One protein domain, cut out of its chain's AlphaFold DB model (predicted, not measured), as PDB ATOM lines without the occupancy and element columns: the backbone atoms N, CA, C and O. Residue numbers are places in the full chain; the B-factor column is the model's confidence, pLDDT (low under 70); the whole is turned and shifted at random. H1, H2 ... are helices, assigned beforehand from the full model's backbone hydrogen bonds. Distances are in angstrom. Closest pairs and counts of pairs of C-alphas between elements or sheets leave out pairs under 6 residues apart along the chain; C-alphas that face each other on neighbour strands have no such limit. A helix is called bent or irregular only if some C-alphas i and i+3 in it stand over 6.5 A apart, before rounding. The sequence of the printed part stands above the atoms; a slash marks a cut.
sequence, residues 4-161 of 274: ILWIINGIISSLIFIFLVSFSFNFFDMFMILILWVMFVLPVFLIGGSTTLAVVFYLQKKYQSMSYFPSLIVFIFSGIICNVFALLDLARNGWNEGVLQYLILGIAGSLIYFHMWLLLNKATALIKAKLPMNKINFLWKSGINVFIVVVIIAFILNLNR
ATOM      1  N   ILE A   4      -3.546 -62.637  23.819       91.25
ATOM      2  CA  ILE A   4      -3.733 -61.760  24.980       91.25
ATOM      3  C   ILE A   4      -2.647 -60.682  25.119       91.25
ATOM      4  O   ILE A   4      -2.939 -59.567  25.533       91.25
ATOM      5  N   LEU A   5      -1.400 -60.979  24.734       91.19
ATOM      6  CA  LEU A   5      -0.300 -60.023  24.850       91.19
ATOM      7  C   LEU A   5      -0.421 -58.893  23.817       91.19
ATOM      8  O   LEU A   5       0.031 -57.786  24.081       91.19
ATOM      9  N   TRP A   6      -1.047 -59.154  22.663       93.69
ATOM     10  CA  TRP A   6      -1.290 -58.135  21.634       93.69
ATOM     11  C   TRP A   6      -2.356 -57.147  22.105       93.69
ATOM     12  O   TRP A   6      -2.173 -55.940  21.978       93.69
ATOM     13  N   ILE A   7      -3.414 -57.667  22.735       94.50
ATOM     14  CA  ILE A   7      -4.487 -56.864  23.332       94.50
ATOM     15  C   ILE A   7      -3.926 -55.974  24.446       94.50
ATOM     16  O   ILE A   7      -4.116 -54.762  24.414       94.50
ATOM     17  N   ILE A   8      -3.169 -56.555  25.386       93.00
ATOM     18  CA  ILE A   8      -2.530 -55.800  26.476       93.00
ATOM     19  C   ILE A   8      -1.604 -54.715  25.912       93.00
ATOM     20  O   ILE A   8      -1.656 -53.574  26.368       93.00
ATOM     21  N   ASN A   9      -0.794 -55.043  24.898       93.50
ATOM     22  CA  ASN A   9       0.086 -54.066  24.262       93.50
ATOM     23  C   ASN A   9      -0.693 -52.898  23.651       93.50
ATOM     24  O   ASN A   9      -0.309 -51.748  23.850       93.50
ATOM     25  N   GLY A  10      -1.785 -53.178  22.933       94.50
ATOM     26  CA  GLY A  10      -2.626 -52.143  22.333       94.50
ATOM     27  C   GLY A  10      -3.280 -51.231  23.368       94.50
ATOM     28  O   GLY A  10      -3.248 -50.013  23.204       94.50
ATOM     29  N   ILE A  11      -3.788 -51.790  24.470       95.19
ATOM     30  CA  ILE A  11      -4.374 -51.001  25.565       95.19
ATOM     31  C   ILE A  11      -3.316 -50.090  26.198       95.19
ATOM     32  O   ILE A  11      -3.513 -48.881  26.256       95.19
ATOM     33  N   ILE A  12      -2.169 -50.632  26.619       92.81
ATOM     34  CA  ILE A  12      -1.131 -49.829  27.288       92.81
ATOM     35  C   ILE A  12      -0.582 -48.752  26.346       92.81
ATOM     36  O   ILE A  12      -0.451 -47.594  26.730       92.81
ATOM     37  N   SER A  13      -0.290 -49.121  25.099       93.50
ATOM     38  CA  SER A  13       0.287 -48.195  24.123       93.50
ATOM     39  C   SER A  13      -0.684 -47.069  23.756       93.50
ATOM     40  O   SER A  13      -0.257 -45.925  23.644       93.50
ATOM     41  N   SER A  14      -1.985 -47.364  23.623       94.88
ATOM     42  CA  SER A  14      -3.002 -46.338  23.347       94.88
ATOM     43  C   SER A  14      -3.215 -45.388  24.525       94.88
ATOM     44  O   SER A  14      -3.397 -44.196  24.296       94.88
ATOM     45  N   LEU A  15      -3.140 -45.882  25.768       91.88
ATOM     46  CA  LEU A  15      -3.203 -45.049  26.974       91.88
ATOM     47  C   LEU A  15      -2.008 -44.094  27.071       91.88
ATOM     48  O   LEU A  15      -2.185 -42.909  27.336       91.88
ATOM     49  N   ILE A  16      -0.793 -44.589  26.813       89.00
ATOM     50  CA  ILE A  16       0.408 -43.740  26.764       89.00
ATOM     51  C   ILE A  16       0.258 -42.687  25.663       89.00
ATOM     52  O   ILE A  16       0.531 -41.513  25.890       89.00
ATOM     53  N   PHE A  17      -0.193 -43.098  24.477       90.19
ATOM     54  CA  PHE A  17      -0.353 -42.194  23.346       90.19
ATOM     55  C   PHE A  17      -1.377 -41.089  23.626       90.19
ATOM     56  O   PHE A  17      -1.048 -39.921  23.444       90.19
ATOM     57  N   ILE A  18      -2.580 -41.423  24.111       90.56
ATOM     58  CA  ILE A  18      -3.599 -40.401  24.391       90.56
ATOM     59  C   ILE A  18      -3.141 -39.437  25.489       90.56
ATOM     60  O   ILE A  18      -3.387 -38.244  25.378       90.56
ATOM     61  N   PHE A  19      -2.414 -39.924  26.496       85.88
ATOM     62  CA  PHE A  19      -1.851 -39.081  27.547       85.88
ATOM     63  C   PHE A  19      -0.809 -38.088  27.006       85.88
ATOM     64  O   PHE A  19      -0.794 -36.922  27.391       85.88
ATOM     65  N   LEU A  20       0.043 -38.513  26.068       83.19
ATOM     66  CA  LEU A  20       0.990 -37.610  25.399       83.19
ATOM     67  C   LEU A  20       0.274 -36.588  24.505       83.19
ATOM     68  O   LEU A  20       0.640 -35.413  24.482       83.19
ATOM     69  N   VAL A  21      -0.767 -37.028  23.798       83.62
ATOM     70  CA  VAL A  21      -1.607 -36.150  22.979       83.62
ATOM     71  C   VAL A  21      -2.324 -35.126  23.858       83.62
ATOM     72  O   VAL A  21      -2.306 -33.949  23.522       83.62
ATOM     73  N   SER A  22      -2.867 -35.503  25.017       82.19
ATOM     74  CA  SER A  22      -3.571 -34.557  25.892       82.19
ATOM     75  C   SER A  22      -2.676 -33.437  26.425       82.19
ATOM     76  O   SER A  22      -3.150 -32.323  26.582       82.19
ATOM     77  N   PHE A  23      -1.373 -33.675  26.628       71.19
ATOM     78  CA  PHE A  23      -0.436 -32.584  26.948       71.19
ATOM     79  C   PHE A  23      -0.222 -31.601  25.796       71.19
ATOM     80  O   PHE A  23       0.192 -30.466  26.018       71.19
ATOM     81  N   SER A  24      -0.451 -32.044  24.563       68.81
ATOM     82  CA  SER A  24      -0.275 -31.222  23.362       68.81
ATOM     83  C   SER A  24      -1.513 -30.381  23.045       68.81
ATOM     84  O   SER A  24      -1.416 -29.377  22.348       68.81
ATOM     85  N   PHE A  25      -2.676 -30.786  23.555       66.50
ATOM     86  CA  PHE A  25      -3.951 -30.127  23.315       66.50
ATOM     87  C   PHE A  25      -4.574 -29.773  24.666       66.50
ATOM     88  O   PHE A  25      -5.286 -30.583  25.252       66.50
ATOM     89  N   ASN A  26      -4.339 -28.543  25.138       58.06
ATOM     90  CA  ASN A  26      -4.884 -27.977  26.388       58.06
ATOM     91  C   ASN A  26      -6.430 -27.873  26.430       58.06
ATOM     92  O   ASN A  26      -6.978 -27.159  27.261       58.06
ATOM     93  N   PHE A  27      -7.142 -28.546  25.527       56.81
ATOM     94  CA  PHE A  27      -8.536 -28.269  25.189       56.81
ATOM     95  C   PHE A  27      -9.517 -29.372  25.591       56.81
ATOM     96  O   PHE A  27     -10.722 -29.145  25.616       56.81
ATOM     97  N   PHE A  28      -9.034 -30.584  25.872       67.19
ATOM     98  CA  PHE A  28      -9.932 -31.697  26.158       67.19
ATOM     99  C   PHE A  28     -10.110 -31.874  27.660       67.19
ATOM    100  O   PHE A  28      -9.160 -32.174  28.383       67.19
ATOM    101  N   ASP A  29     -11.354 -31.759  28.121       81.00
ATOM    102  CA  ASP A  29     -11.714 -32.285  29.428       81.00
ATOM    103  C   ASP A  29     -11.494 -33.815  29.476       81.00
ATOM    104  O   ASP A  29     -11.371 -34.507  28.458       81.00
ATOM    105  N   MET A  30     -11.444 -34.369  30.689       82.69
ATOM    106  CA  MET A  30     -11.210 -35.804  30.896       82.69
ATOM    107  C   MET A  30     -12.236 -36.698  30.180       82.69
ATOM    108  O   MET A  30     -11.918 -37.835  29.822       82.69
ATOM    109  N   PHE A  31     -13.458 -36.210  29.971       85.44
ATOM    110  CA  PHE A  31     -14.525 -36.960  29.321       85.44
ATOM    111  C   PHE A  31     -14.316 -37.029  27.802       85.44
ATOM    112  O   PHE A  31     -14.389 -38.111  27.218       85.44
ATOM    113  N   MET A  32     -13.955 -35.916  27.169       86.00
ATOM    114  CA  MET A  32     -13.592 -35.845  25.756       86.00
ATOM    115  C   MET A  32     -12.339 -36.670  25.459       86.00
ATOM    116  O   MET A  32     -12.312 -37.391  24.461       86.00
ATOM    117  N   ILE A  33     -11.341 -36.656  26.352       87.56
ATOM    118  CA  ILE A  33     -10.161 -37.532  26.256       87.56
ATOM    119  C   ILE A  33     -10.585 -39.005  26.250       87.56
ATOM    120  O   ILE A  33     -10.095 -39.787  25.433       87.56
ATOM    121  N   LEU A  34     -11.507 -39.393  27.135       89.50
ATOM    122  CA  LEU A  34     -12.001 -40.765  27.214       89.50
ATOM    123  C   LEU A  34     -12.734 -41.180  25.931       89.50
ATOM    124  O   LEU A  34     -12.473 -42.265  25.409       89.50
ATOM    125  N   ILE A  35     -13.609 -40.321  25.395       90.62
ATOM    126  CA  ILE A  35     -14.307 -40.569  24.124       90.62
ATOM    127  C   ILE A  35     -13.299 -40.724  22.986       90.62
ATOM    128  O   ILE A  35     -13.356 -41.707  22.243       90.62
ATOM    129  N   LEU A  36     -12.352 -39.788  22.873       89.69
ATOM    130  CA  LEU A  36     -11.322 -39.806  21.839       89.69
ATOM    131  C   LEU A  36     -10.497 -41.098  21.910       89.69
ATOM    132  O   LEU A  36     -10.250 -41.752  20.891       89.69
ATOM    133  N   TRP A  37     -10.122 -41.509  23.124       93.19
ATOM    134  CA  TRP A  37      -9.392 -42.746  23.352       93.19
ATOM    135  C   TRP A  37     -10.195 -43.979  22.934       93.19
ATOM    136  O   TRP A  37      -9.695 -44.776  22.143       93.19
ATOM    137  N   VAL A  38     -11.430 -44.139  23.420       92.94
ATOM    138  CA  VAL A  38     -12.239 -45.345  23.171       92.94
ATOM    139  C   VAL A  38     -12.659 -45.457  21.707       92.94
ATOM    140  O   VAL A  38     -12.584 -46.546  21.139       92.94
ATOM    141  N   MET A  39     -13.107 -44.361  21.093       92.88
ATOM    142  CA  MET A  39     -13.696 -44.402  19.753       92.88
ATOM    143  C   MET A  39     -12.660 -44.378  18.633       92.88
ATOM    144  O   MET A  39     -12.892 -44.985  17.589       92.88
ATOM    145  N   PHE A  40     -11.527 -43.701  18.833       90.25
ATOM    146  CA  PHE A  40     -10.585 -43.440  17.744       90.25
ATOM    147  C   PHE A  40      -9.209 -44.051  17.996       90.25
ATOM    148  O   PHE A  40      -8.700 -44.780  17.145       90.25
ATOM    149  N   VAL A  41      -8.603 -43.819  19.162       92.69
ATOM    150  CA  VAL A  41      -7.221 -44.269  19.412       92.69
ATOM    151  C   VAL A  41      -7.152 -45.779  19.657       92.69
ATOM    152  O   VAL A  41      -6.359 -46.483  19.030       92.69
ATOM    153  N   LEU A  42      -7.977 -46.303  20.559       94.81
ATOM    154  CA  LEU A  42      -7.927 -47.700  20.978       94.81
ATOM    155  C   LEU A  42      -8.166 -48.680  19.812       94.81
ATOM    156  O   LEU A  42      -7.373 -49.618  19.682       94.81
ATOM    157  N   PRO A  43      -9.159 -48.486  18.915       95.19
ATOM    158  CA  PRO A  43      -9.363 -49.383  17.778       95.19
ATOM    159  C   PRO A  43      -8.173 -49.405  16.816       95.19
ATOM    160  O   PRO A  43      -7.777 -50.481  16.364       95.19
ATOM    161  N   VAL A  44      -7.548 -48.253  16.550       94.00
ATOM    162  CA  VAL A  44      -6.358 -48.164  15.685       94.00
ATOM    163  C   VAL A  44      -5.193 -48.951  16.285       94.00
ATOM    164  O   VAL A  44      -4.533 -49.716  15.583       94.00
ATOM    165  N   PHE A  45      -4.969 -48.846  17.594       94.88
ATOM    166  CA  PHE A  45      -3.909 -49.592  18.272       94.88
ATOM    167  C   PHE A  45      -4.204 -51.095  18.342       94.88
ATOM    168  O   PHE A  45      -3.308 -51.912  18.125       94.88
ATOM    169  N   LEU A  46      -5.450 -51.484  18.621       95.38
ATOM    170  CA  LEU A  46      -5.837 -52.892  18.697       95.38
ATOM    171  C   LEU A  46      -5.803 -53.567  17.327       95.38
ATOM    172  O   LEU A  46      -5.213 -54.638  17.204       95.38
ATOM    173  N   ILE A  47      -6.404 -52.959  16.305       94.69
ATOM    174  CA  ILE A  47      -6.542 -53.559  14.974       94.69
ATOM    175  C   ILE A  47      -5.286 -53.301  14.149       94.69
ATOM    176  O   ILE A  47      -4.649 -54.253  13.692       94.69
ATOM    177  N   GLY A  48      -4.898 -52.032  13.999       93.25
ATOM    178  CA  GLY A  48      -3.732 -51.620  13.221       93.25
ATOM    179  C   GLY A  48      -2.462 -52.244  13.781       93.25
ATOM    180  O   GLY A  48      -1.819 -53.030  13.094       93.25
ATOM    181  N   GLY A  49      -2.175 -52.019  15.066       93.44
ATOM    182  CA  GLY A  49      -0.970 -52.548  15.711       93.44
ATOM    183  C   GLY A  49      -0.868 -54.080  15.689       93.44
ATOM    184  O   GLY A  49       0.201 -54.626  15.401       93.44
ATOM    185  N   SER A  50      -1.978 -54.796  15.918       93.69
ATOM    186  CA  SER A  50      -1.988 -56.267  15.821       93.69
ATOM    187  C   SER A  50      -1.773 -56.752  14.387       93.69
ATOM    188  O   SER A  50      -1.058 -57.733  14.172       93.69
ATOM    189  N   THR A  51      -2.349 -56.061  13.401       94.56
ATOM    190  CA  THR A  51      -2.153 -56.371  11.979       94.56
ATOM    191  C   THR A  51      -0.696 -56.152  11.579       94.56
ATOM    192  O   THR A  51      -0.089 -57.038  10.976       94.56
ATOM    193  N   THR A  52      -0.082 -55.038  11.992       95.56
ATOM    194  CA  THR A  52       1.344 -54.766  11.764       95.56
ATOM    195  C   THR A  52       2.223 -55.849  12.380       95.56
ATOM    196  O   THR A  52       3.130 -56.355  11.721       95.56
ATOM    197  N   LEU A  53       1.936 -56.267  13.618       94.69
ATOM    198  CA  LEU A  53       2.651 -57.369  14.261       94.69
ATOM    199  C   LEU A  53       2.531 -58.670  13.474       94.69
ATOM    200  O   LEU A  53       3.533 -59.356  13.284       94.69
ATOM    201  N   ALA A  54       1.330 -59.015  13.010       94.94
ATOM    202  CA  ALA A  54       1.115 -60.211  12.203       94.94
ATOM    203  C   ALA A  54       1.949 -60.174  10.911       94.94
ATOM    204  O   ALA A  54       2.595 -61.169  10.574       94.94
ATOM    205  N   VAL A  55       2.009 -59.018  10.241       95.06
ATOM    206  CA  VAL A  55       2.857 -58.795   9.061       95.06
ATOM    207  C   VAL A  55       4.337 -58.956   9.410       95.06
ATOM    208  O   VAL A  55       5.040 -59.708   8.737       95.06
ATOM    209  N   VAL A  56       4.820 -58.328  10.487       94.12
ATOM    210  CA  VAL A  56       6.220 -58.451  10.929       94.12
ATOM    211  C   VAL A  56       6.572 -59.903  11.246       94.12
ATOM    212  O   VAL A  56       7.599 -60.393  10.778       94.12
ATOM    213  N   PHE A  57       5.713 -60.637  11.959       93.06
ATOM    214  CA  PHE A  57       5.932 -62.058  12.238       93.06
ATOM    215  C   PHE A  57       5.969 -62.905  10.968       93.06
ATOM    216  O   PHE A  57       6.816 -63.793  10.845       93.06
ATOM    217  N   TYR A  58       5.068 -62.641  10.021       94.38
ATOM    218  CA  TYR A  58       5.059 -63.319   8.731       94.38
ATOM    219  C   TYR A  58       6.366 -63.073   7.966       94.38
ATOM    220  O   TYR A  58       7.009 -64.024   7.519       94.38
ATOM    221  N   LEU A  59       6.801 -61.814   7.874       93.19
ATOM    222  CA  LEU A  59       8.040 -61.436   7.197       93.19
ATOM    223  C   LEU A  59       9.269 -62.024   7.898       93.19
ATOM    224  O   LEU A  59      10.165 -62.538   7.233       93.19
ATOM    225  N   GLN A  60       9.297 -62.029   9.230       91.50
ATOM    226  CA  GLN A  60      10.384 -62.628  10.000       91.50
ATOM    227  C   GLN A  60      10.472 -64.135   9.774       91.50
ATOM    228  O   GLN A  60      11.567 -64.660   9.576       91.50
ATOM    229  N   LYS A  61       9.328 -64.827   9.736       92.62
ATOM    230  CA  LYS A  61       9.281 -66.255   9.408       92.62
ATOM    231  C   LYS A  61       9.760 -66.522   7.979       92.62
ATOM    232  O   LYS A  61      10.466 -67.500   7.761       92.62
ATOM    233  N   LYS A  62       9.376 -65.672   7.022       94.56
ATOM    234  CA  LYS A  62       9.700 -65.836   5.599       94.56
ATOM    235  C   LYS A  62      11.175 -65.576   5.290       94.56
ATOM    236  O   LYS A  62      11.760 -66.332   4.526       94.56
ATOM    237  N   TYR A  63      11.761 -64.529   5.866       92.88
ATOM    238  CA  TYR A  63      13.101 -64.071   5.492       92.88
ATOM    239  C   TYR A  63      14.196 -64.429   6.504       92.88
ATOM    240  O   TYR A  63      15.364 -64.234   6.194       92.88
ATOM    241  N   GLN A  64      13.850 -64.930   7.702       86.62
ATOM    242  CA  GLN A  64      14.762 -65.302   8.808       86.62
ATOM    243  C   GLN A  64      15.759 -64.214   9.271       86.62
ATOM    244  O   GLN A  64      16.493 -64.418  10.233       86.62
ATOM    245  N   SER A  65      15.754 -63.041   8.639       77.38
ATOM    246  CA  SER A  65      16.726 -61.958   8.801       77.38
ATOM    247  C   SER A  65      16.104 -60.647   9.280       77.38
ATOM    248  O   SER A  65      16.814 -59.652   9.419       77.38
ATOM    249  N   MET A  66      14.791 -60.623   9.545       76.56
ATOM    250  CA  MET A  66      14.114 -59.444  10.092       76.56
ATOM    251  C   MET A  66      14.694 -59.118  11.472       76.56
ATOM    252  O   MET A  66      14.327 -59.712  12.487       76.56
ATOM    253  N   SER A  67      15.632 -58.178  11.478       85.81
ATOM    254  CA  SER A  67      16.194 -57.570  12.672       85.81
ATOM    255  C   SER A  67      15.281 -56.439  13.164       85.81
ATOM    256  O   SER A  67      14.167 -56.230  12.668       85.81
ATOM    257  N   TYR A  68      15.743 -55.701  14.171       87.44
ATOM    258  CA  TYR A  68      15.020 -54.560  14.729       87.44
ATOM    259  C   TYR A  68      14.668 -53.504  13.663       87.44
ATOM    260  O   TYR A  68      13.517 -53.081  13.587       87.44
ATOM    261  N   PHE A  69      15.625 -53.124  12.807       87.19
ATOM    262  CA  PHE A  69      15.457 -52.013  11.862       87.19
ATOM    263  C   PHE A  69      14.390 -52.265  10.783       87.19
ATOM    264  O   PHE A  69      13.503 -51.428  10.631       87.19
ATOM    265  N   PRO A  70      14.387 -53.402  10.065       90.75
ATOM    266  CA  PRO A  70      13.319 -53.696   9.114       90.75
ATOM    267  C   PRO A  70      11.925 -53.755   9.756       90.75
ATOM    268  O   PRO A  70      10.958 -53.274   9.171       90.75
ATOM    269  N   SER A  71      11.822 -54.283  10.982       91.44
ATOM    270  CA  SER A  71      10.556 -54.301  11.728       91.44
ATOM    271  C   SER A  71      10.081 -52.880  12.034       91.44
ATOM    272  O   SER A  71       8.923 -52.552  11.794       91.44
ATOM    273  N   LEU A  72      10.991 -52.016  12.494       90.88
ATOM    274  CA  LEU A  72      10.721 -50.606  12.767       90.88
ATOM    275  C   LEU A  72      10.178 -49.876  11.529       90.88
ATOM    276  O   LEU A  72       9.195 -49.149  11.637       90.88
ATOM    277  N   ILE A  73      10.763 -50.116  10.351       93.06
ATOM    278  CA  ILE A  73      10.302 -49.529   9.083       93.06
ATOM    279  C   ILE A  73       8.855 -49.941   8.786       93.06
ATOM    280  O   ILE A  73       8.025 -49.087   8.478       93.06
ATOM    281  N   VAL A  74       8.523 -51.230   8.933       95.31
ATOM    282  CA  VAL A  74       7.148 -51.725   8.741       95.31
ATOM    283  C   VAL A  74       6.172 -51.024   9.692       95.31
ATOM    284  O   VAL A  74       5.078 -50.645   9.276       95.31
ATOM    285  N   PHE A  75       6.570 -50.791  10.945       94.56
ATOM    286  CA  PHE A  75       5.758 -50.043  11.906       94.56
ATOM    287  C   PHE A  75       5.563 -48.576  11.522       94.56
ATOM    288  O   PHE A  75       4.440 -48.083  11.607       94.56
ATOM    289  N   ILE A  76       6.605 -47.887  11.055       92.94
ATOM    290  CA  ILE A  76       6.503 -46.493  10.597       92.94
ATOM    291  C   ILE A  76       5.502 -46.384   9.439       92.94
ATOM    292  O   ILE A  76       4.554 -45.605   9.528       92.94
ATOM    293  N   PHE A  77       5.639 -47.221   8.405       95.38
ATOM    294  CA  PHE A  77       4.700 -47.232   7.275       95.38
ATOM    295  C   PHE A  77       3.277 -47.579   7.701       95.38
ATOM    296  O   PHE A  77       2.325 -46.946   7.254       95.38
ATOM    297  N   SER A  78       3.120 -48.552   8.599       94.69
ATOM    298  CA  SER A  78       1.801 -48.892   9.121       94.69
ATOM    299  C   SER A  78       1.187 -47.747   9.924       94.69
ATOM    300  O   SER A  78      -0.015 -47.547   9.833       94.69
ATOM    301  N   GLY A  79       1.984 -46.989  10.682       92.00
ATOM    302  CA  GLY A  79       1.520 -45.806  11.412       92.00
ATOM    303  C   GLY A  79       0.987 -44.719  10.485       92.00
ATOM    304  O   GLY A  79      -0.035 -44.113  10.783       92.00
ATOM    305  N   ILE A  80       1.629 -44.529   9.330       92.06
ATOM    306  CA  ILE A  80       1.173 -43.605   8.284       92.06
ATOM    307  C   ILE A  80      -0.142 -44.097   7.662       92.06
ATOM    308  O   ILE A  80      -1.117 -43.354   7.614       92.06
ATOM    309  N   ILE A  81      -0.193 -45.362   7.230       92.69
ATOM    310  CA  ILE A  81      -1.356 -45.934   6.526       92.69
ATOM    311  C   ILE A  81      -2.578 -46.053   7.443       92.69
ATOM    312  O   ILE A  81      -3.703 -45.821   7.013       92.69
ATOM    313  N   CYS A  82      -2.381 -46.421   8.709       91.44
ATOM    314  CA  CYS A  82      -3.474 -46.575   9.666       91.44
ATOM    315  C   CYS A  82      -3.955 -45.241  10.255       91.44
ATOM    316  O   CYS A  82      -4.915 -45.242  11.028       91.44
ATOM    317  N   ASN A  83      -3.322 -44.112   9.920       89.75
ATOM    318  CA  ASN A  83      -3.757 -42.813  10.403       89.75
ATOM    319  C   ASN A  83      -4.906 -42.258   9.552       89.75
ATOM    320  O   ASN A  83      -4.710 -41.492   8.609       89.75
ATOM    321  N   VAL A  84      -6.125 -42.636   9.934       88.50
ATOM    322  CA  VAL A  84      -7.360 -42.205   9.268       88.50
ATOM    323  C   VAL A  84      -7.492 -40.679   9.245       88.50
ATOM    324  O   VAL A  84      -7.929 -40.139   8.236       88.50
ATOM    325  N   PHE A  85      -7.070 -39.971  10.298       84.38
ATOM    326  CA  PHE A  85      -7.145 -38.508  10.340       84.38
ATOM    327  C   PHE A  85      -6.229 -37.854   9.306       84.38
ATOM    328  O   PHE A  85      -6.684 -36.980   8.577       84.38
ATOM    329  N   ALA A  86      -4.984 -38.329   9.176       85.25
ATOM    330  CA  ALA A  86      -4.061 -37.830   8.155       85.25
ATOM    331  C   ALA A  86      -4.622 -38.035   6.740       85.25
ATOM    332  O   ALA A  86      -4.543 -37.141   5.904       85.25
ATOM    333  N   LEU A  87      -5.211 -39.206   6.477       85.75
ATOM    334  CA  LEU A  87      -5.781 -39.535   5.170       85.75
ATOM    335  C   LEU A  87      -7.045 -38.725   4.858       85.75
ATOM    336  O   LEU A  87      -7.209 -38.278   3.726       85.75
ATOM    337  N   LEU A  88      -7.926 -38.527   5.844       85.25
ATOM    338  CA  LEU A  88      -9.134 -37.715   5.684       85.25
ATOM    339  C   LEU A  88      -8.798 -36.239   5.468       85.25
ATOM    340  O   LEU A  88      -9.389 -35.609   4.592       85.25
ATOM    341  N   ASP A  89      -7.850 -35.699   6.235       79.62
ATOM    342  CA  ASP A  89      -7.413 -34.311   6.097       79.62
ATOM    343  C   ASP A  89      -6.735 -34.080   4.741       79.62
ATOM    344  O   ASP A  89      -7.102 -33.155   4.022       79.62
ATOM    345  N   LEU A  90      -5.862 -35.004   4.315       85.44
ATOM    346  CA  LEU A  90      -5.239 -34.973   2.991       85.44
ATOM    347  C   LEU A  90      -6.278 -35.026   1.862       85.44
ATOM    348  O   LEU A  90      -6.148 -34.313   0.869       85.44
ATOM    349  N   ALA A  91      -7.315 -35.855   2.002       86.88
ATOM    350  CA  ALA A  91      -8.375 -35.975   1.005       86.88
ATOM    351  C   ALA A  91      -9.271 -34.730   0.935       86.88
ATOM    352  O   ALA A  91      -9.741 -34.379  -0.147       86.88
ATOM    353  N   ARG A  92      -9.527 -34.074   2.073       82.62
ATOM    354  CA  ARG A  92     -10.419 -32.910   2.159       82.62
ATOM    355  C   ARG A  92      -9.716 -31.604   1.802       82.62
ATOM    356  O   ARG A  92     -10.291 -30.784   1.097       82.62
ATOM    357  N   ASN A  93      -8.504 -31.418   2.313       78.62
ATOM    358  CA  ASN A  93      -7.811 -30.134   2.332       78.62
ATOM    359  C   ASN A  93      -6.504 -30.140   1.518       78.62
ATOM    360  O   ASN A  93      -5.842 -29.110   1.414       78.62
ATOM    361  N   GLY A  94      -6.126 -31.276   0.921       86.25
ATOM    362  CA  GLY A  94      -4.855 -31.419   0.215       86.25
ATOM    363  C   GLY A  94      -3.660 -31.466   1.167       86.25
ATOM    364  O   GLY A  94      -3.793 -31.755   2.354       86.25
ATOM    365  N   TRP A  95      -2.459 -31.226   0.639       86.00
ATOM    366  CA  TRP A  95      -1.231 -31.224   1.439       86.00
ATOM    367  C   TRP A  95      -1.061 -29.876   2.152       86.00
ATOM    368  O   TRP A  95      -0.400 -28.974   1.638       86.00
ATOM    369  N   ASN A  96      -1.686 -29.734   3.320       80.69
ATOM    370  CA  ASN A  96      -1.569 -28.563   4.192       80.69
ATOM    371  C   ASN A  96      -0.775 -28.893   5.478       80.69
ATOM    372  O   ASN A  96      -0.295 -30.014   5.671       80.69
ATOM    373  N   GLU A  97      -0.637 -27.916   6.379       67.38
ATOM    374  CA  GLU A  97       0.080 -28.091   7.652       67.38
ATOM    375  C   GLU A  97      -0.566 -29.127   8.590       67.38
ATOM    376  O   GLU A  97       0.136 -29.781   9.367       67.38
ATOM    377  N   GLY A  98      -1.886 -29.323   8.497       74.31
ATOM    378  CA  GLY A  98      -2.633 -30.294   9.301       74.31
ATOM    379  C   GLY A  98      -2.209 -31.733   9.011       74.31
ATOM    380  O   GLY A  98      -1.923 -32.502   9.936       74.31
ATOM    381  N   VAL A  99      -2.046 -32.080   7.731       82.94
ATOM    382  CA  VAL A  99      -1.646 -33.427   7.299       82.94
ATOM    383  C   VAL A  99      -0.323 -33.845   7.929       82.94
ATOM    384  O   VAL A  99      -0.206 -34.967   8.427       82.94
ATOM    385  N   LEU A 100       0.673 -32.953   7.952       83.06
ATOM    386  CA  LEU A 100       1.983 -33.262   8.523       83.06
ATOM    387  C   LEU A 100       1.886 -33.562  10.024       83.06
ATOM    388  O   LEU A 100       2.490 -34.530  10.492       83.06
ATOM    389  N   GLN A 101       1.095 -32.782  10.767       81.44
ATOM    390  CA  GLN A 101       0.873 -33.012  12.197       81.44
ATOM    391  C   GLN A 101       0.249 -34.390  12.440       81.44
ATOM    392  O   GLN A 101       0.735 -35.155  13.279       81.44
ATOM    393  N   TYR A 102      -0.772 -34.757  11.662       86.44
ATOM    394  CA  TYR A 102      -1.368 -36.083  11.765       86.44
ATOM    395  C   TYR A 102      -0.367 -37.180  11.389       86.44
ATOM    396  O   TYR A 102      -0.230 -38.149  12.131       86.44
ATOM    397  N   LEU A 103       0.406 -37.041  10.310       88.69
ATOM    398  CA  LEU A 103       1.433 -38.027   9.944       88.69
ATOM    399  C   LEU A 103       2.444 -38.256  11.077       88.69
ATOM    400  O   LEU A 103       2.722 -39.408  11.418       88.69
ATOM    401  N   ILE A 104       2.931 -37.183  11.707       87.12
ATOM    402  CA  ILE A 104       3.836 -37.258  12.862       87.12
ATOM    403  C   ILE A 104       3.179 -38.025  14.015       87.12
ATOM    404  O   ILE A 104       3.807 -38.918  14.586       87.12
ATOM    405  N   LEU A 105       1.908 -37.749  14.322       87.94
ATOM    406  CA  LEU A 105       1.152 -38.477  15.346       87.94
ATOM    407  C   LEU A 105       1.019 -39.973  15.021       87.94
ATOM    408  O   LEU A 105       1.184 -40.813  15.905       87.94
ATOM    409  N   GLY A 106       0.784 -40.326  13.754       90.81
ATOM    410  CA  GLY A 106       0.707 -41.720  13.305       90.81
ATOM    411  C   GLY A 106       2.031 -42.469  13.487       90.81
ATOM    412  O   GLY A 106       2.052 -43.596  13.989       90.81
ATOM    413  N   ILE A 107       3.147 -41.818  13.144       91.06
ATOM    414  CA  ILE A 107       4.500 -42.348  13.357       91.06
ATOM    415  C   ILE A 107       4.784 -42.493  14.857       91.06
ATOM    416  O   ILE A 107       5.230 -43.549  15.299       91.06
ATOM    417  N   ALA A 108       4.489 -41.475  15.666       89.38
ATOM    418  CA  ALA A 108       4.693 -41.531  17.112       89.38
ATOM    419  C   ALA A 108       3.905 -42.688  17.752       89.38
ATOM    420  O   ALA A 108       4.461 -43.463  18.535       89.38
ATOM    421  N   GLY A 109       2.638 -42.864  17.364       91.44
ATOM    422  CA  GLY A 109       1.797 -43.957  17.843       91.44
ATOM    423  C   GLY A 109       2.354 -45.340  17.496       91.44
ATOM    424  O   GLY A 109       2.406 -46.219  18.363       91.44
ATOM    425  N   SER A 110       2.843 -45.540  16.267       93.56
ATOM    426  CA  SER A 110       3.420 -46.825  15.856       93.56
ATOM    427  C   SER A 110       4.756 -47.125  16.539       93.56
ATOM    428  O   SER A 110       5.008 -48.273  16.920       93.56
ATOM    429  N   LEU A 111       5.582 -46.100  16.780       90.88
ATOM    430  CA  LEU A 111       6.820 -46.222  17.548       90.88
ATOM    431  C   LEU A 111       6.543 -46.641  18.993       90.88
ATOM    432  O   LEU A 111       7.193 -47.571  19.479       90.88
ATOM    433  N   ILE A 112       5.571 -46.012  19.659       90.88
ATOM    434  CA  ILE A 112       5.152 -46.390  21.017       90.88
ATOM    435  C   ILE A 112       4.700 -47.850  21.023       90.88
ATOM    436  O   ILE A 112       5.211 -48.645  21.813       90.88
ATOM    437  N   TYR A 113       3.818 -48.232  20.096       93.88
ATOM    438  CA  TYR A 113       3.305 -49.599  20.013       93.88
ATOM    439  C   TYR A 113       4.424 -50.638  19.853       93.88
ATOM    440  O   TYR A 113       4.435 -51.659  20.551       93.88
ATOM    441  N   PHE A 114       5.375 -50.391  18.948       93.06
ATOM    442  CA  PHE A 114       6.487 -51.302  18.674       93.06
ATOM    443  C   PHE A 114       7.417 -51.470  19.881       93.06
ATOM    444  O   PHE A 114       7.789 -52.594  20.235       93.06
ATOM    445  N   HIS A 115       7.773 -50.372  20.549       89.38
ATOM    446  CA  HIS A 115       8.672 -50.420  21.702       89.38
ATOM    447  C   HIS A 115       8.006 -51.048  22.925       89.38
ATOM    448  O   HIS A 115       8.643 -51.848  23.618       89.38
ATOM    449  N   MET A 116       6.717 -50.777  23.148       89.50
ATOM    450  CA  MET A 116       5.943 -51.455  24.187       89.50
ATOM    451  C   MET A 116       5.859 -52.960  23.932       89.50
ATOM    452  O   MET A 116       6.041 -53.755  24.857       89.50
ATOM    453  N   TRP A 117       5.704 -53.371  22.671       91.56
ATOM    454  CA  TRP A 117       5.693 -54.785  22.313       91.56
ATOM    455  C   TRP A 117       7.037 -55.464  22.610       91.56
ATOM    456  O   TRP A 117       7.061 -56.540  23.217       91.56
ATOM    457  N   LEU A 118       8.159 -54.834  22.239       89.50
ATOM    458  CA  LEU A 118       9.503 -55.334  22.557       89.50
ATOM    459  C   LEU A 118       9.696 -55.495  24.070       89.50
ATOM    460  O   LEU A 118      10.215 -56.521  24.526       89.50
ATOM    461  N   LEU A 119       9.246 -54.506  24.844       85.62
ATOM    462  CA  LEU A 119       9.332 -54.501  26.300       85.62
ATOM    463  C   LEU A 119       8.508 -55.639  26.916       85.62
ATOM    464  O   LEU A 119       9.047 -56.433  27.693       85.62
ATOM    465  N   LEU A 120       7.239 -55.781  26.525       87.75
ATOM    466  CA  LEU A 120       6.339 -56.819  27.037       87.75
ATOM    467  C   LEU A 120       6.815 -58.231  26.684       87.75
ATOM    468  O   LEU A 120       6.804 -59.127  27.536       87.75
ATOM    469  N   ASN A 121       7.279 -58.448  25.451       87.69
ATOM    470  CA  ASN A 121       7.815 -59.744  25.036       87.69
ATOM    471  C   ASN A 121       9.040 -60.142  25.839       87.69
ATOM    472  O   ASN A 121       9.178 -61.297  26.255       87.69
ATOM    473  N   LYS A 122       9.932 -59.185  26.075       84.06
ATOM    474  CA  LYS A 122      11.148 -59.454  26.819       84.06
ATOM    475  C   LYS A 122      10.876 -59.683  28.300       84.06
ATOM    476  O   LYS A 122      11.424 -60.630  28.859       84.06
ATOM    477  N   ALA A 123       9.988 -58.896  28.908       81.75
ATOM    478  CA  ALA A 123       9.508 -59.131  30.269       81.75
ATOM    479  C   ALA A 123       8.913 -60.543  30.409       81.75
ATOM    480  O   ALA A 123       9.287 -61.293  31.308       81.75
ATOM    481  N   THR A 124       8.080 -60.957  29.449       86.44
ATOM    482  CA  THR A 124       7.495 -62.307  29.415       86.44
ATOM    483  C   THR A 124       8.568 -63.399  29.330       86.44
ATOM    484  O   THR A 124       8.480 -64.411  30.027       86.44
ATOM    485  N   ALA A 125       9.604 -63.209  28.505       85.19
ATOM    486  CA  ALA A 125      10.707 -64.162  28.384       85.19
ATOM    487  C   ALA A 125      11.514 -64.290  29.688       85.19
ATOM    488  O   ALA A 125      11.863 -65.401  30.084       85.19
ATOM    489  N   LEU A 126      11.766 -63.175  30.378       81.94
ATOM    490  CA  LEU A 126      12.487 -63.156  31.653       81.94
ATOM    491  C   LEU A 126      11.706 -63.842  32.774       81.94
ATOM    492  O   LEU A 126      12.276 -64.670  33.486       81.94
ATOM    493  N   ILE A 127      10.401 -63.561  32.875       82.88
ATOM    494  CA  ILE A 127       9.501 -64.228  33.826       82.88
ATOM    495  C   ILE A 127       9.518 -65.741  33.581       82.88
ATOM    496  O   ILE A 127       9.673 -66.523  34.518       82.88
ATOM    497  N   LYS A 128       9.437 -66.171  32.313       86.94
ATOM    498  CA  LYS A 128       9.484 -67.595  31.950       86.94
ATOM    499  C   LYS A 128      10.827 -68.249  32.291       86.94
ATOM    500  O   LYS A 128      10.849 -69.407  32.697       86.94
ATOM    501  N   ALA A 129      11.929 -67.520  32.138       87.38
ATOM    502  CA  ALA A 129      13.273 -68.008  32.434       87.38
ATOM    503  C   ALA A 129      13.629 -67.982  33.935       87.38
ATOM    504  O   ALA A 129      14.729 -68.398  34.288       87.38
ATOM    505  N   LYS A 130      12.733 -67.488  34.810       87.31
ATOM    506  CA  LYS A 130      12.989 -67.263  36.249       87.31
ATOM    507  C   LYS A 130      14.288 -66.486  36.511       87.31
ATOM    508  O   LYS A 130      14.968 -66.711  37.510       87.31
ATOM    509  N   LEU A 131      14.662 -65.597  35.593       77.88
ATOM    510  CA  LEU A 131      15.900 -64.835  35.711       77.88
ATOM    511  C   LEU A 131      15.737 -63.699  36.730       77.88
ATOM    512  O   LEU A 131      14.660 -63.103  36.815       77.88
ATOM    513  N   PRO A 132      16.799 -63.362  37.484       70.00
ATOM    514  CA  PRO A 132      16.750 -62.281  38.455       70.00
ATOM    515  C   PRO A 132      16.509 -60.930  37.762       70.00
ATOM    516  O   PRO A 132      17.118 -60.613  36.735       70.00
ATOM    517  N   MET A 133      15.622 -60.123  38.355       64.12
ATOM    518  CA  MET A 133      15.166 -58.826  37.828       64.12
ATOM    519  C   MET A 133      16.303 -57.810  37.610       64.12
ATOM    520  O   MET A 133      16.142 -56.863  36.858       64.12
ATOM    521  N   ASN A 134      17.487 -57.995  38.193       66.12
ATOM    522  CA  ASN A 134      18.618 -57.070  38.045       66.12
ATOM    523  C   ASN A 134      19.249 -57.039  36.630       66.12
ATOM    524  O   ASN A 134      19.849 -56.032  36.257       66.12
ATOM    525  N   LYS A 135      19.065 -58.075  35.792       61.94
ATOM    526  CA  LYS A 135      19.482 -58.060  34.367       61.94
ATOM    527  C   LYS A 135      18.561 -57.225  33.458       61.94
ATOM    528  O   LYS A 135      18.842 -57.070  32.270       61.94
ATOM    529  N   ILE A 136      17.482 -56.664  34.005       60.09
ATOM    530  CA  ILE A 136      16.504 -55.827  33.292       60.09
ATOM    531  C   ILE A 136      17.048 -54.415  33.007       60.09
ATOM    532  O   ILE A 136      16.649 -53.794  32.019       60.09
ATOM    533  N   ASN A 137      18.024 -53.942  33.789       58.44
ATOM    534  CA  ASN A 137      18.530 -52.562  33.746       58.44
ATOM    535  C   ASN A 137      19.109 -52.135  32.387       58.44
ATOM    536  O   ASN A 137      19.024 -50.966  32.019       58.44
ATOM    537  N   PHE A 138      19.681 -53.059  31.610       55.25
ATOM    538  CA  PHE A 138      20.240 -52.741  30.288       55.25
ATOM    539  C   PHE A 138      19.157 -52.461  29.232       55.25
ATOM    540  O   PHE A 138      19.393 -51.754  28.260       55.25
ATOM    541  N   LEU A 139      17.952 -52.997  29.426       52.44
ATOM    542  CA  LEU A 139      16.884 -52.998  28.418       52.44
ATOM    543  C   LEU A 139      15.883 -51.884  28.605       52.44
ATOM    544  O   LEU A 139      15.319 -51.384  27.636       52.44
ATOM    545  N   TRP A 140      15.740 -51.462  29.854       55.75
ATOM    546  CA  TRP A 140      15.128 -50.190  30.170       55.75
ATOM    547  C   TRP A 140      15.839 -49.064  29.430       55.75
ATOM    548  O   TRP A 140      15.160 -48.279  28.790       55.75
ATOM    549  N   LYS A 141      17.180 -49.060  29.369       61.69
ATOM    550  CA  LYS A 141      17.947 -47.992  28.705       61.69
ATOM    551  C   LYS A 141      17.593 -47.787  27.227       61.69
ATOM    552  O   LYS A 141      17.367 -46.654  26.829       61.69
ATOM    553  N   SER A 142      17.489 -48.835  26.406       58.75
ATOM    554  CA  SER A 142      17.214 -48.654  24.966       58.75
ATOM    555  C   SER A 142      15.768 -48.246  24.662       58.75
ATOM    556  O   SER A 142      15.547 -47.421  23.783       58.75
ATOM    557  N   GLY A 143      14.785 -48.798  25.386       63.19
ATOM    558  CA  GLY A 143      13.374 -48.419  25.226       63.19
ATOM    559  C   GLY A 143      13.072 -47.029  25.790       63.19
ATOM    560  O   GLY A 143      12.363 -46.249  25.160       63.19
ATOM    561  N   ILE A 144      13.685 -46.692  26.930       69.19
ATOM    562  CA  ILE A 144      13.622 -45.355  27.526       69.19
ATOM    563  C   ILE A 144      14.216 -44.314  26.594       69.19
ATOM    564  O   ILE A 144      13.609 -43.267  26.435       69.19
ATOM    565  N   ASN A 145      15.348 -44.588  25.945       69.19
ATOM    566  CA  ASN A 145      15.966 -43.597  25.067       69.19
ATOM    567  C   ASN A 145      15.040 -43.207  23.907       69.19
ATOM    568  O   ASN A 145      14.931 -42.026  23.597       69.19
ATOM    569  N   VAL A 146      14.323 -44.163  23.307       68.62
ATOM    570  CA  VAL A 146      13.364 -43.850  22.235       68.62
ATOM    571  C   VAL A 146      12.137 -43.119  22.775       68.62
ATOM    572  O   VAL A 146      11.708 -42.137  22.178       68.62
ATOM    573  N   PHE A 147      11.603 -43.541  23.923       70.19
ATOM    574  CA  PHE A 147      10.493 -42.842  24.575       70.19
ATOM    575  C   PHE A 147      10.858 -41.393  24.933       70.19
ATOM    576  O   PHE A 147      10.109 -40.480  24.610       70.19
ATOM    577  N   ILE A 148      12.040 -41.172  25.516       74.19
ATOM    578  CA  ILE A 148      12.576 -39.843  25.830       74.19
ATOM    579  C   ILE A 148      12.694 -39.003  24.561       74.19
ATOM    580  O   ILE A 148      12.273 -37.855  24.569       74.19
ATOM    581  N   VAL A 149      13.213 -39.557  23.462       75.31
ATOM    582  CA  VAL A 149      13.317 -38.823  22.194       75.31
ATOM    583  C   VAL A 149      11.935 -38.426  21.665       75.31
ATOM    584  O   VAL A 149      11.760 -37.281  21.262       75.31
ATOM    585  N   VAL A 150      10.937 -39.313  21.719       70.50
ATOM    586  CA  VAL A 150       9.557 -38.995  21.300       70.50
ATOM    587  C   VAL A 150       8.939 -37.915  22.189       70.50
ATOM    588  O   VAL A 150       8.327 -36.987  21.671       70.50
ATOM    589  N   VAL A 151       9.137 -37.993  23.508       73.50
ATOM    590  CA  VAL A 151       8.663 -36.976  24.460       73.50
ATOM    591  C   VAL A 151       9.351 -35.634  24.222       73.50
ATOM    592  O   VAL A 151       8.680 -34.610  24.212       73.50
ATOM    593  N   ILE A 152      10.664 -35.621  23.975       74.94
ATOM    594  CA  ILE A 152      11.418 -34.401  23.665       74.94
ATOM    595  C   ILE A 152      10.930 -33.786  22.355       74.94
ATOM    596  O   ILE A 152      10.714 -32.584  22.306       74.94
ATOM    597  N   ILE A 153      10.714 -34.586  21.308       70.62
ATOM    598  CA  ILE A 153      10.194 -34.083  20.031       70.62
ATOM    599  C   ILE A 153       8.787 -33.509  20.223       70.62
ATOM    600  O   ILE A 153       8.533 -32.395  19.782       70.62
ATOM    601  N   ALA A 154       7.896 -34.217  20.923       66.88
ATOM    602  CA  ALA A 154       6.555 -33.719  21.225       66.88
ATOM    603  C   ALA A 154       6.600 -32.414  22.036       66.88
ATOM    604  O   ALA A 154       5.859 -31.480  21.743       66.88
ATOM    605  N   PHE A 155       7.512 -32.318  23.005       66.44
ATOM    606  CA  PHE A 155       7.715 -31.114  23.804       66.44
ATOM    607  C   PHE A 155       8.249 -29.945  22.964       66.44
ATOM    608  O   PHE A 155       7.695 -28.855  23.028       66.44
ATOM    609  N   ILE A 156       9.260 -30.170  22.118       66.94
ATOM    610  CA  ILE A 156       9.818 -29.151  21.212       66.94
ATOM    611  C   ILE A 156       8.755 -28.645  20.231       66.94
ATOM    612  O   ILE A 156       8.661 -27.443  20.005       66.94
ATOM    613  N   LEU A 157       7.934 -29.540  19.674       64.69
ATOM    614  CA  LEU A 157       6.840 -29.154  18.778       64.69
ATOM    615  C   LEU A 157       5.768 -28.319  19.495       64.69
ATOM    616  O   LEU A 157       5.133 -27.484  18.859       64.69
ATOM    617  N   ASN A 158       5.585 -28.513  20.803       64.44
ATOM    618  CA  ASN A 158       4.622 -27.755  21.600       64.44
ATOM    619  C   ASN A 158       5.176 -26.395  22.078       64.44
ATOM    620  O   ASN A 158       4.420 -25.441  22.214       64.44
ATOM    621  N   LEU A 159       6.496 -26.269  22.278       61.53
ATOM    622  CA  LEU A 159       7.140 -25.017  22.712       61.53
ATOM    623  C   LEU A 159       7.010 -23.865  21.706       61.53
ATOM    624  O   LEU A 159       7.079 -22.708  22.108       61.53
ATOM    625  N   ASN A 160       6.840 -24.167  20.418       61.44
ATOM    626  CA  ASN A 160       6.784 -23.147  19.369       61.44
ATOM    627  C   ASN A 160       5.365 -22.640  19.070       61.44
ATOM    628  O   ASN A 160       5.212 -21.777  18.211       61.44
ATOM    629  N   ARG A 161       4.328 -23.161  19.740       71.00
ATOM    630  CA  ARG A 161       2.958 -22.681  19.535       71.00
ATOM    631  C   ARG A 161       2.676 -21.451  20.385       71.00
ATOM    632  O   ARG A 161       2.964 -21.438  21.580       71.00
TER     633      ARG A 161
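Overview. This is residues 4 to 161 of the 274 residues of an uncharacterized protein of Cytobacillus depressus (UniProt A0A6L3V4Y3). One long helix, H5, runs through the middle, and H6 folds back along part of it. H1 crosses H5, H3 crosses it at a different place, and H4 packs antiparallel on the part near its beginning. The bent helix H2 wraps round: its arm H2a packs on H1 away from H5, and H2b runs on past H1 to H3; residues 127 to 132, at the turn from H5 to H6, stick out. The printed part has 158 residues with six named helices, H1 to H6 in order, and no named strand, all helix in class. It is compact, with a radius of gyration of the C-alphas of 16.7 A, and only just elongated, with spans of 51 by 34 by 27 A.

Along the chain. H1, residues 4 to 24, begins at C-alpha 4 (-3.733, -61.760, 24.980) and is 30.8 A long. H2, residues 30 to 63, was assigned as one helix by its hydrogen bonds but is bent, with C-alphas 39 and 42 6.8 A apart; its arms are H2a, residues 30 to 39, and H2b, residues 42 to 63, 30.8 A. H3 is residues 68 to 81 and H4 residues 84 to 93. H5, residues 97 to 128, is 47.3 A long and begins at (0.080, -28.091, 7.652). H6, residues 133 to 159, is 37.9 A long and ends at (7.140, -25.017, 22.712); it has a kink of 41 degrees near residue 140 and is irregular, but only just: C-alphas 135 and 138 are 6.7 A apart.

Arrangement. H5 is the hub. H1, H5 and H6 form an up and down bundle, each running against the one before it. H1 touches H5 at a steep tilt of 41 degrees, closest at the C-alphas of Ser 13 and Tyr 113, 5.3 A. H5 and H6, a hairpin, stand at a shallow tilt of 10 degrees, closest at the C-alphas of His 115 and Gly 143, 6.2 A. H1 touches H2b at 55 degrees, a steep tilt, with the C-alphas of Gly 10 and Leu 46 closest at 4.9 A, and H2a with residues 14 to 22 alone, closest at Ile 18 and Trp 37, 6.3 A between C-alphas. H3 touches H5, closest at the C-alphas of Gly 79 and Gly 106, 4.6 A. H4 and H5 form a hairpin, with the C-alphas of Ala 86 and Tyr 102 closest at 4.8 A. H4 and H6 are apart. Every O i to N i+4 pair is within hydrogen-bond range in H2a, H2b, H3, H4 and H5; in H1 16 of 17 are, in H6 17 of 23.

Size, cuts and confidence. The two C-alphas farthest apart, those of Asn 93 and Lys 130, are 54.4 A apart. The printed part has no cut, and its five links are tight. Mean pLDDT of the printed part is 83.7; it is under 70 at residues 24 to 28, 97, 133 to 146 and 154 to 160.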